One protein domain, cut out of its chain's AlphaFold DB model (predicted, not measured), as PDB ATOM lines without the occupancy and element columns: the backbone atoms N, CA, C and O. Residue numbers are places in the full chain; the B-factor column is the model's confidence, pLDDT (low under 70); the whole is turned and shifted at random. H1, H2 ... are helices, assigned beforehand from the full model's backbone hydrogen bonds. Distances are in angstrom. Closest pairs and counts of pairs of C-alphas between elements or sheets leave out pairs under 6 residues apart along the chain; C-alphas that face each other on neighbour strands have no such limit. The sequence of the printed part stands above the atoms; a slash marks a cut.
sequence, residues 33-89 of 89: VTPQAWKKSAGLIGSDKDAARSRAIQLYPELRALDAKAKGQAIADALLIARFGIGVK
ATOM      1  N   VAL A  33     -28.518  77.340 -38.773       94.44
ATOM      2  CA  VAL A  33     -28.276  78.758 -38.490       94.44
ATOM      3  C   VAL A  33     -27.331  78.906 -37.310       94.44
ATOM      4  O   VAL A  33     -27.418  78.182 -36.317       94.44
ATOM      5  N   THR A  34     -26.403  79.856 -37.401       94.62
ATOM      6  CA  THR A  34     -25.458  80.091 -36.309       94.62
ATOM      7  C   THR A  34     -26.151  80.797 -35.139       94.62
ATOM      8  O   THR A  34     -27.050  81.617 -35.356       94.62
ATOM      9  N   PRO A  35     -25.704  80.570 -33.888       93.00
ATOM     10  CA  PRO A  35     -26.228  81.293 -32.735       93.00
ATOM     11  C   PRO A  35     -26.158  82.814 -32.871       93.00
ATOM     12  O   PRO A  35     -27.048  83.519 -32.412       93.00
ATOM     13  N   GLN A  36     -25.114  83.328 -33.522       94.50
ATOM     14  CA  GLN A  36     -24.943  84.762 -33.749       94.50
ATOM     15  C   GLN A  36     -26.018  85.329 -34.688       94.50
ATOM     16  O   GLN A  36     -26.511  86.426 -34.438       94.50
ATOM     17  N   ALA A  37     -26.412  84.592 -35.732       94.81
ATOM     18  CA  ALA A  37     -27.378  85.066 -36.720       94.81
ATOM     19  C   ALA A  37     -28.774  85.274 -36.110       94.81
ATOM     20  O   ALA A  37     -29.314  86.383 -36.163       94.81
ATOM     21  N   TRP A  38     -29.333  84.243 -35.468       95.06
ATOM     22  CA  TRP A  38     -30.678  84.346 -34.898       95.06
ATOM     23  C   TRP A  38     -30.712  85.271 -33.675       95.06
ATOM     24  O   TRP A  38     -31.649  86.060 -33.533       95.06
ATOM     25  N   LYS A  39     -29.663  85.274 -32.833       95.25
ATOM     26  CA  LYS A  39     -29.582  86.196 -31.685       95.25
ATOM     27  C   LYS A  39     -29.515  87.648 -32.121       95.25
ATOM     28  O   LYS A  39     -30.130  88.492 -31.479       95.25
ATOM     29  N   LYS A  40     -28.818  87.955 -33.219       94.25
ATOM     30  CA  LYS A  40     -28.803  89.304 -33.795       94.25
ATOM     31  C   LYS A  40     -30.202  89.746 -34.204       94.25
ATOM     32  O   LYS A  40     -30.595  90.855 -33.859       94.25
ATOM     33  N   SER A  41     -30.958  88.880 -34.877       91.81
ATOM     34  CA  SER A  41     -32.340  89.185 -35.269       91.81
ATOM     35  C   SER A  41     -33.261  89.408 -34.069       91.81
ATOM     36  O   SER A  41     -34.143  90.255 -34.135       91.81
ATOM     37  N   ALA A  42     -33.041  88.681 -32.971       93.31
ATOM     38  CA  ALA A  42     -33.826  88.807 -31.745       93.31
ATOM     39  C   ALA A  42     -33.362  89.943 -30.807       93.31
ATOM     40  O   ALA A  42     -33.977  90.143 -29.761       93.31
ATOM     41  N   GLY A  43     -32.285  90.671 -31.140       93.25
ATOM     42  CA  GLY A  43     -31.719  91.719 -30.281       93.25
ATOM     43  C   GLY A  43     -30.991  91.195 -29.034       93.25
ATOM     44  O   GLY A  43     -30.926  91.885 -28.026       93.25
ATOM     45  N   LEU A  44     -30.452  89.972 -29.092       95.25
ATOM     46  CA  LEU A  44     -29.872  89.231 -27.959       95.25
ATOM     47  C   LEU A  44     -28.338  89.106 -28.022       95.25
ATOM     48  O   LEU A  44     -27.736  88.210 -27.427       95.25
ATOM     49  N   ILE A  45     -27.668  89.956 -28.802       94.69
ATOM     50  CA  ILE A  45     -26.201  89.955 -28.856       94.69
ATOM     51  C   ILE A  45     -25.656  90.587 -27.577       94.69
ATOM     52  O   ILE A  45     -26.009  91.712 -27.244       94.69
ATOM     53  N   GLY A  46     -24.796  89.855 -26.864       90.19
ATOM     54  CA  GLY A  46     -24.216  90.306 -25.595       90.19
ATOM     55  C   GLY A  46     -25.191  90.302 -24.413       90.19
ATOM     56  O   GLY A  46     -24.813  90.734 -23.328       90.19
ATOM     57  N   SER A  47     -26.422  89.815 -24.598       91.12
ATOM     58  CA  SER A  47     -27.403  89.713 -23.520       91.12
ATOM     59  C   SER A  47     -27.116  88.525 -22.603       91.12
ATOM     60  O   SER A  47     -26.431  87.565 -22.976       91.12
ATOM     61  N   ASP A  48     -27.701  88.557 -21.408       88.69
ATOM     62  CA  ASP A  48     -27.660  87.429 -20.492       88.69
ATOM     63  C   ASP A  48     -28.412  86.206 -21.059       88.69
ATOM     64  O   ASP A  48     -29.158  86.279 -22.042       88.69
ATOM     65  N   LYS A  49     -28.197  85.048 -20.429       80.12
ATOM     66  CA  LYS A  49     -28.786  83.774 -20.860       80.12
ATOM     67  C   LYS A  49     -30.317  83.762 -20.757       80.12
ATOM     68  O   LYS A  49     -30.966  83.025 -21.492       80.12
ATOM     69  N   ASP A  50     -30.891  84.530 -19.840       91.00
ATOM     70  CA  ASP A  50     -32.330  84.577 -19.591       91.00
ATOM     71  C   ASP A  50     -33.073  85.594 -20.463       91.00
ATOM     72  O   ASP A  50     -34.286  85.473 -20.639       91.00
ATOM     73  N   ALA A  51     -32.356  86.531 -21.086       94.31
ATOM     74  CA  ALA A  51     -32.914  87.511 -22.013       94.31
ATOM     75  C   ALA A  51     -33.736  86.873 -23.144       94.31
ATOM     76  O   ALA A  51     -34.780  87.406 -23.521       94.31
ATOM     77  N   ALA A  52     -33.322  85.702 -23.644       94.75
ATOM     78  CA  ALA A  52     -34.081  84.952 -24.645       94.75
ATOM     79  C   ALA A  52     -35.474  84.555 -24.131       94.75
ATOM     80  O   ALA A  52     -36.469  84.739 -24.833       94.75
ATOM     81  N   ARG A  53     -35.565  84.080 -22.881       96.38
ATOM     82  CA  ARG A  53     -36.831  83.696 -22.243       96.38
ATOM     83  C   ARG A  53     -37.729  84.905 -22.033       96.38
ATOM     84  O   ARG A  53     -38.893  84.857 -22.413       96.38
ATOM     85  N   SER A  54     -37.183  86.004 -21.518       95.75
ATOM     86  CA  SER A  54     -37.923  87.262 -21.358       95.75
ATOM     87  C   SER A  54     -38.458  87.783 -22.693       95.75
ATOM     88  O   SER A  54     -39.625  88.159 -22.785       95.75
ATOM     89  N   ARG A  55     -37.643  87.746 -23.756       95.25
ATOM     90  CA  ARG A  55     -38.068  88.136 -25.106       95.25
ATOM     91  C   ARG A  55     -39.166  87.220 -25.640       95.25
ATOM     92  O   ARG A  55     -40.133  87.710 -26.211       95.25
ATOM     93  N   ALA A  56     -39.050  85.910 -25.435       96.06
ATOM     94  CA  ALA A  56     -40.087  84.966 -25.830       96.06
ATOM     95  C   ALA A  56     -41.402  85.203 -25.071       96.06
ATOM     96  O   ALA A  56     -42.452  85.167 -25.701       96.06
ATOM     97  N   ILE A  57     -41.362  85.518 -23.770       96.50
ATOM     98  CA  ILE A  57     -42.560  85.843 -22.971       96.50
ATOM     99  C   ILE A  57     -43.236  87.114 -23.497       96.50
ATOM    100  O   ILE A  57     -44.453  87.154 -23.613       96.50
ATOM    101  N   GLN A  58     -42.462  88.135 -23.882       95.00
ATOM    102  CA  GLN A  58     -43.017  89.348 -24.501       95.00
ATOM    103  C   GLN A  58     -43.730  89.058 -25.830       95.00
ATOM    104  O   GLN A  58     -44.725  89.703 -26.145       95.00
ATOM    105  N   LEU A  59     -43.208  88.116 -26.624       94.44
ATOM    106  CA  LEU A  59     -43.767  87.751 -27.930       94.44
ATOM    107  C   LEU A  59     -44.948  86.775 -27.818       94.44
ATOM    108  O   LEU A  59     -45.827  86.783 -28.676       94.44
ATOM    109  N   TYR A  60     -44.949  85.929 -26.787       95.06
ATOM    110  CA  TYR A  60     -45.901  84.839 -26.578       95.06
ATOM    111  C   TYR A  60     -46.359  84.793 -25.106       95.06
ATOM    112  O   TYR A  60     -46.052  83.827 -24.403       95.06
ATOM    113  N   PRO A  61     -47.090  85.814 -24.620       96.00
ATOM    114  CA  PRO A  61     -47.428  85.953 -23.198       96.00
ATOM    115  C   PRO A  61     -48.291  84.806 -22.655       96.00
ATOM    116  O   PRO A  61     -48.179  84.443 -21.487       96.00
ATOM    117  N   GLU A  62     -49.092  84.178 -23.515       96.75
ATOM    118  CA  GLU A  62     -49.973  83.066 -23.144       96.75
ATOM    119  C   GLU A  62     -49.237  81.718 -23.022       96.75
ATOM    120  O   GLU A  62     -49.786  80.733 -22.520       96.75
ATOM    121  N   LEU A  63     -47.975  81.632 -23.461       96.56
ATOM    122  CA  LEU A  63     -47.217  80.384 -23.438       96.56
ATOM    123  C   LEU A  63     -46.577  80.146 -22.063       96.56
ATOM    124  O   LEU A  63     -45.376  80.330 -21.869       96.56
ATOM    125  N   ARG A  64     -47.371  79.621 -21.124       95.50
ATOM    126  CA  ARG A  64     -46.953  79.269 -19.746       95.50
ATOM    127  C   ARG A  64     -45.745  78.328 -19.667       95.50
ATOM    128  O   ARG A  64     -45.050  78.274 -18.657       95.50
ATOM    129  N   ALA A  65     -45.442  77.593 -20.740       95.31
ATOM    130  CA  ALA A  65     -44.241  76.761 -20.813       95.31
ATOM    131  C   ALA A  65     -42.932  77.572 -20.675       95.31
ATOM    132  O   ALA A  65     -41.899  77.011 -20.301       95.31
ATOM    133  N   LEU A  66     -42.979  78.880 -20.945       96.31
ATOM    134  CA  LEU A  66     -41.864  79.810 -20.781       96.31
ATOM    135  C   LEU A  66     -41.603  80.205 -19.320       96.31
ATOM    136  O   LEU A  66     -40.515  80.694 -19.027       96.31
ATOM    137  N   ASP A  67     -42.536  79.958 -18.395       94.12
ATOM    138  CA  ASP A  67     -42.369  80.333 -16.982       94.12
ATOM    139  C   ASP A  67     -41.322  79.467 -16.270       94.12
ATOM    140  O   ASP A  67     -40.711  79.872 -15.279       94.12
ATOM    141  N   ALA A  68     -41.096  78.251 -16.775       93.19
ATOM    142  CA  ALA A  68     -40.141  77.324 -16.195       93.19
ATOM    143  C   ALA A  68     -38.698  77.781 -16.459       93.19
ATOM    144  O   ALA A  68     -38.257  77.908 -17.602       93.19
ATOM    145  N   LYS A  69     -37.899  77.933 -15.401       87.00
ATOM    146  CA  LYS A  69     -36.454  78.160 -15.538       87.00
ATOM    147  C   LYS A  69     -35.785  76.942 -16.193       87.00
ATOM    148  O   LYS A  69     -36.217  75.809 -16.000       87.00
ATOM    149  N   ALA A  70     -34.728  77.172 -16.974       90.50
ATOM    150  CA  ALA A  70     -34.032  76.186 -17.815       90.50
ATOM    151  C   ALA A  70     -34.879  75.597 -18.962       90.50
ATOM    152  O   ALA A  70     -34.542  75.816 -20.123       90.50
ATOM    153  N   LYS A  71     -35.999  74.918 -18.677       92.75
ATOM    154  CA  LYS A  71     -36.885  74.372 -19.724       92.75
ATOM    155  C   LYS A  71     -37.458  75.481 -20.610       92.75
ATOM    156  O   LYS A  71     -37.386  75.383 -21.830       92.75
ATOM    157  N   GLY A  72     -37.952  76.558 -20.007       95.38
ATOM    158  CA  GLY A  72     -38.458  77.724 -20.727       95.38
ATOM    159  C   GLY A  72     -37.374  78.456 -21.516       95.38
ATOM    160  O   GLY A  72     -37.674  79.001 -22.568       95.38
ATOM    161  N   GLN A  73     -36.106  78.408 -21.084       94.88
ATOM    162  CA  GLN A  73     -34.987  78.950 -21.872       94.88
ATOM    163  C   GLN A  73     -34.768  78.139 -23.155       94.88
ATOM    164  O   GLN A  73     -34.633  78.717 -24.226       94.88
ATOM    165  N   ALA A  74     -34.800  76.805 -23.067       94.38
ATOM    166  CA  ALA A  74     -34.674  75.943 -24.242       94.38
ATOM    167  C   ALA A  74     -35.844  76.134 -25.227       94.38
ATOM    168  O   ALA A  74     -35.632  76.196 -26.437       94.38
ATOM    169  N   ILE A  75     -37.070  76.280 -24.711       96.38
ATOM    170  CA  ILE A  75     -38.258  76.579 -25.527       96.38
ATOM    171  C   ILE A  75     -38.134  77.962 -26.179       96.38
ATOM    172  O   ILE A  75     -38.441  78.112 -27.359       96.38
ATOM    173  N   ALA A  76     -37.658  78.963 -25.436       96.75
ATOM    174  CA  ALA A  76     -37.444  80.306 -25.955       96.75
ATOM    175  C   ALA A  76     -36.429  80.326 -27.106       96.75
ATOM    176  O   ALA A  76     -36.718  80.908 -28.149       96.75
ATOM    177  N   ASP A  77     -35.289  79.648 -26.957       95.62
ATOM    178  CA  ASP A  77     -34.288  79.536 -28.024       95.62
ATOM    179  C   ASP A  77     -34.891  78.877 -29.276       95.62
ATOM    180  O   ASP A  77     -34.739  79.400 -30.381       95.62
ATOM    181  N   ALA A  78     -35.650  77.784 -29.116       95.69
ATOM    182  CA  ALA A  78     -36.320  77.115 -30.232       95.69
ATOM    183  C   ALA A  78     -37.328  78.032 -30.952       95.69
ATOM    184  O   ALA A  78     -37.325  78.116 -32.182       95.69
ATOM    185  N   LEU A  79     -38.153  78.772 -30.200       96.12
ATOM    186  CA  LEU A  79     -39.120  79.725 -30.757       96.12
ATOM    187  C   LEU A  79     -38.439  80.861 -31.518       96.12
ATOM    188  O   LEU A  79     -38.908  81.257 -32.583       96.12
ATOM    189  N   LEU A  80     -37.345  81.402 -30.983       96.06
ATOM    190  CA  LEU A  80     -36.626  82.510 -31.606       96.06
ATOM    191  C   LEU A  80     -35.852  82.065 -32.855       96.06
ATOM    192  O   LEU A  80     -35.809  82.815 -33.829       96.06
ATOM    193  N   ILE A  81     -35.316  80.841 -32.877       96.19
ATOM    194  CA  ILE A  81     -34.743  80.229 -34.089       96.19
ATOM    195  C   ILE A  81     -35.827  80.046 -35.159       96.19
ATOM    196  O   ILE A  81     -35.615  80.415 -36.314       96.19
ATOM    197  N   ALA A  82     -37.005  79.541 -34.783       94.94
ATOM    198  CA  ALA A  82     -38.123  79.389 -35.711       94.94
ATOM    199  C   ALA A  82     -38.589  80.744 -36.272       94.94
ATOM    200  O   ALA A  82     -38.747  80.881 -37.485       94.94
ATOM    201  N   ARG A  83     -38.729  81.772 -35.417       95.12
ATOM    202  CA  ARG A  83     -39.048  83.153 -35.835       95.12
ATOM    203  C   ARG A  83     -38.030  83.719 -36.822       95.12
ATOM    204  O   ARG A  83     -38.419  84.344 -37.805       95.12
ATOM    205  N   PHE A  84     -36.744  83.478 -36.574       95.62
ATOM    206  CA  PHE A  84     -35.682  83.873 -37.494       95.62
ATOM    207  C   PHE A  84     -35.857  83.212 -38.868       95.62
ATOM    208  O   PHE A  84     -35.781  83.899 -39.884       95.62
ATOM    209  N   GLY A  85     -36.155  81.908 -38.904       93.69
ATOM    210  CA  GLY A  85     -36.374  81.159 -40.146       93.69
ATOM    211  C   GLY A  85     -37.558  81.659 -40.984       93.69
ATOM    212  O   GLY A  85     -37.465  81.681 -42.206       93.69
ATOM    213  N   ILE A  86     -38.640  82.124 -40.345       92.44
ATOM    214  CA  ILE A  86     -39.808  82.704 -41.040       92.44
ATOM    215  C   ILE A  86     -39.623  84.185 -41.427       92.44
ATOM    216  O   ILE A  86     -40.524  84.781 -42.011       92.44
ATOM    217  N   GLY A  87     -38.484  84.801 -41.090       88.00
ATOM    218  CA  GLY A  87     -38.181  86.197 -41.429       88.00
ATOM    219  C   GLY A  87     -38.919  87.241 -40.582       88.00
ATOM    220  O   GLY A  87     -38.946  88.418 -40.949       88.00
ATOM    221  N   VAL A  88     -39.508  86.845 -39.451       77.00
ATOM    222  CA  VAL A  88     -40.237  87.760 -38.563       77.00
ATOM    223  C   VAL A  88     -39.286  88.300 -37.493       77.00
ATOM    224  O   VAL A  88     -38.667  87.535 -36.751       77.00
ATOM    225  N   LYS A  89     -39.180  89.632 -37.417       60.84
ATOM    226  CA  LYS A  89     -38.375  90.339 -36.405       60.84
ATOM    227  C   LYS A  89     -39.042  90.352 -35.019       60.84
ATOM    228  O   LYS A  89     -40.277  90.154 -34.922       60.84
TER     229      LYS A  89
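Overview. This is residues 33 to 89 of the 89 residues of an uncharacterized protein of Enterobacter cancerogenus (UniProt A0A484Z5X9). One long helix, H4, runs through the model, with H2 crossing it steeply near its middle and the shorter H1 set steeply against its later part. The very short H3 makes a corner with the first residues of H4, and residues 42 to 50 loop from H1 to H2. The printed part has 57 residues with four named helices, in the order H1, H2, H3, H4, and no named strand; the class is all helix. It is compact, with a radius of gyration of the C-alphas of 10.4 A, and spans 26 by 22 by 16 A.

Along the chain. H4, residues 71 to 85, is 21.5 A long, from C-alpha 71 at (-36.885, 74.372, -19.724) to C-alpha 85 at (-36.374, 81.159, -40.146). H2, residues 51 to 59, is 12.4 A long, and H1, residues 35 to 41, is 10.3 A long, beginning at C-alpha 35 at (-26.228, 81.293, -32.735). H3, residues 64 to 67, measures 5.5 A.

Arrangement. H4 is the hub, touching the other three helices. H2 touches it, the closest C-alphas, those of Arg 53 and Ala 76, being 5.1 A apart; they run the same way at a steep tilt of 68 degrees, only just short of about perpendicular. H1 touches H4 at residues 80 to 84 alone, with C-alphas 38 and 84 closest at 5.7 A, also the same way at a steep tilt of 68 degrees, only just short of about perpendicular. H3 and H4 touch only at the corner, by residues 71 to 76 of H4; the closest C-alphas, of Leu 66 and Gly 72, are 4.0 A apart. H2 and H3 only just touch, with 3 pairs of C-alphas within 8 A, closest at Ile 57 and Leu 66, 6.5 A. H1 and H3 are apart, and H1 and H2 are only just apart, closest at 8.4 A. In H1, H2 and H4 every O i to N i+4 pair is within hydrogen-bond range; H3 is too short for such a pair.

Size, cuts and confidence. The two C-alphas farthest apart, of Thr 34 and Glu 62, are 28.0 A from each other. The printed part has no cut. No link is long: H2 to H3 and H3 to H4 are tight, and H1 to H2 is short. The mean pLDDT of the printed part is 93.1, and Lys 89, the chain's last residue, is the one printed residue under 70.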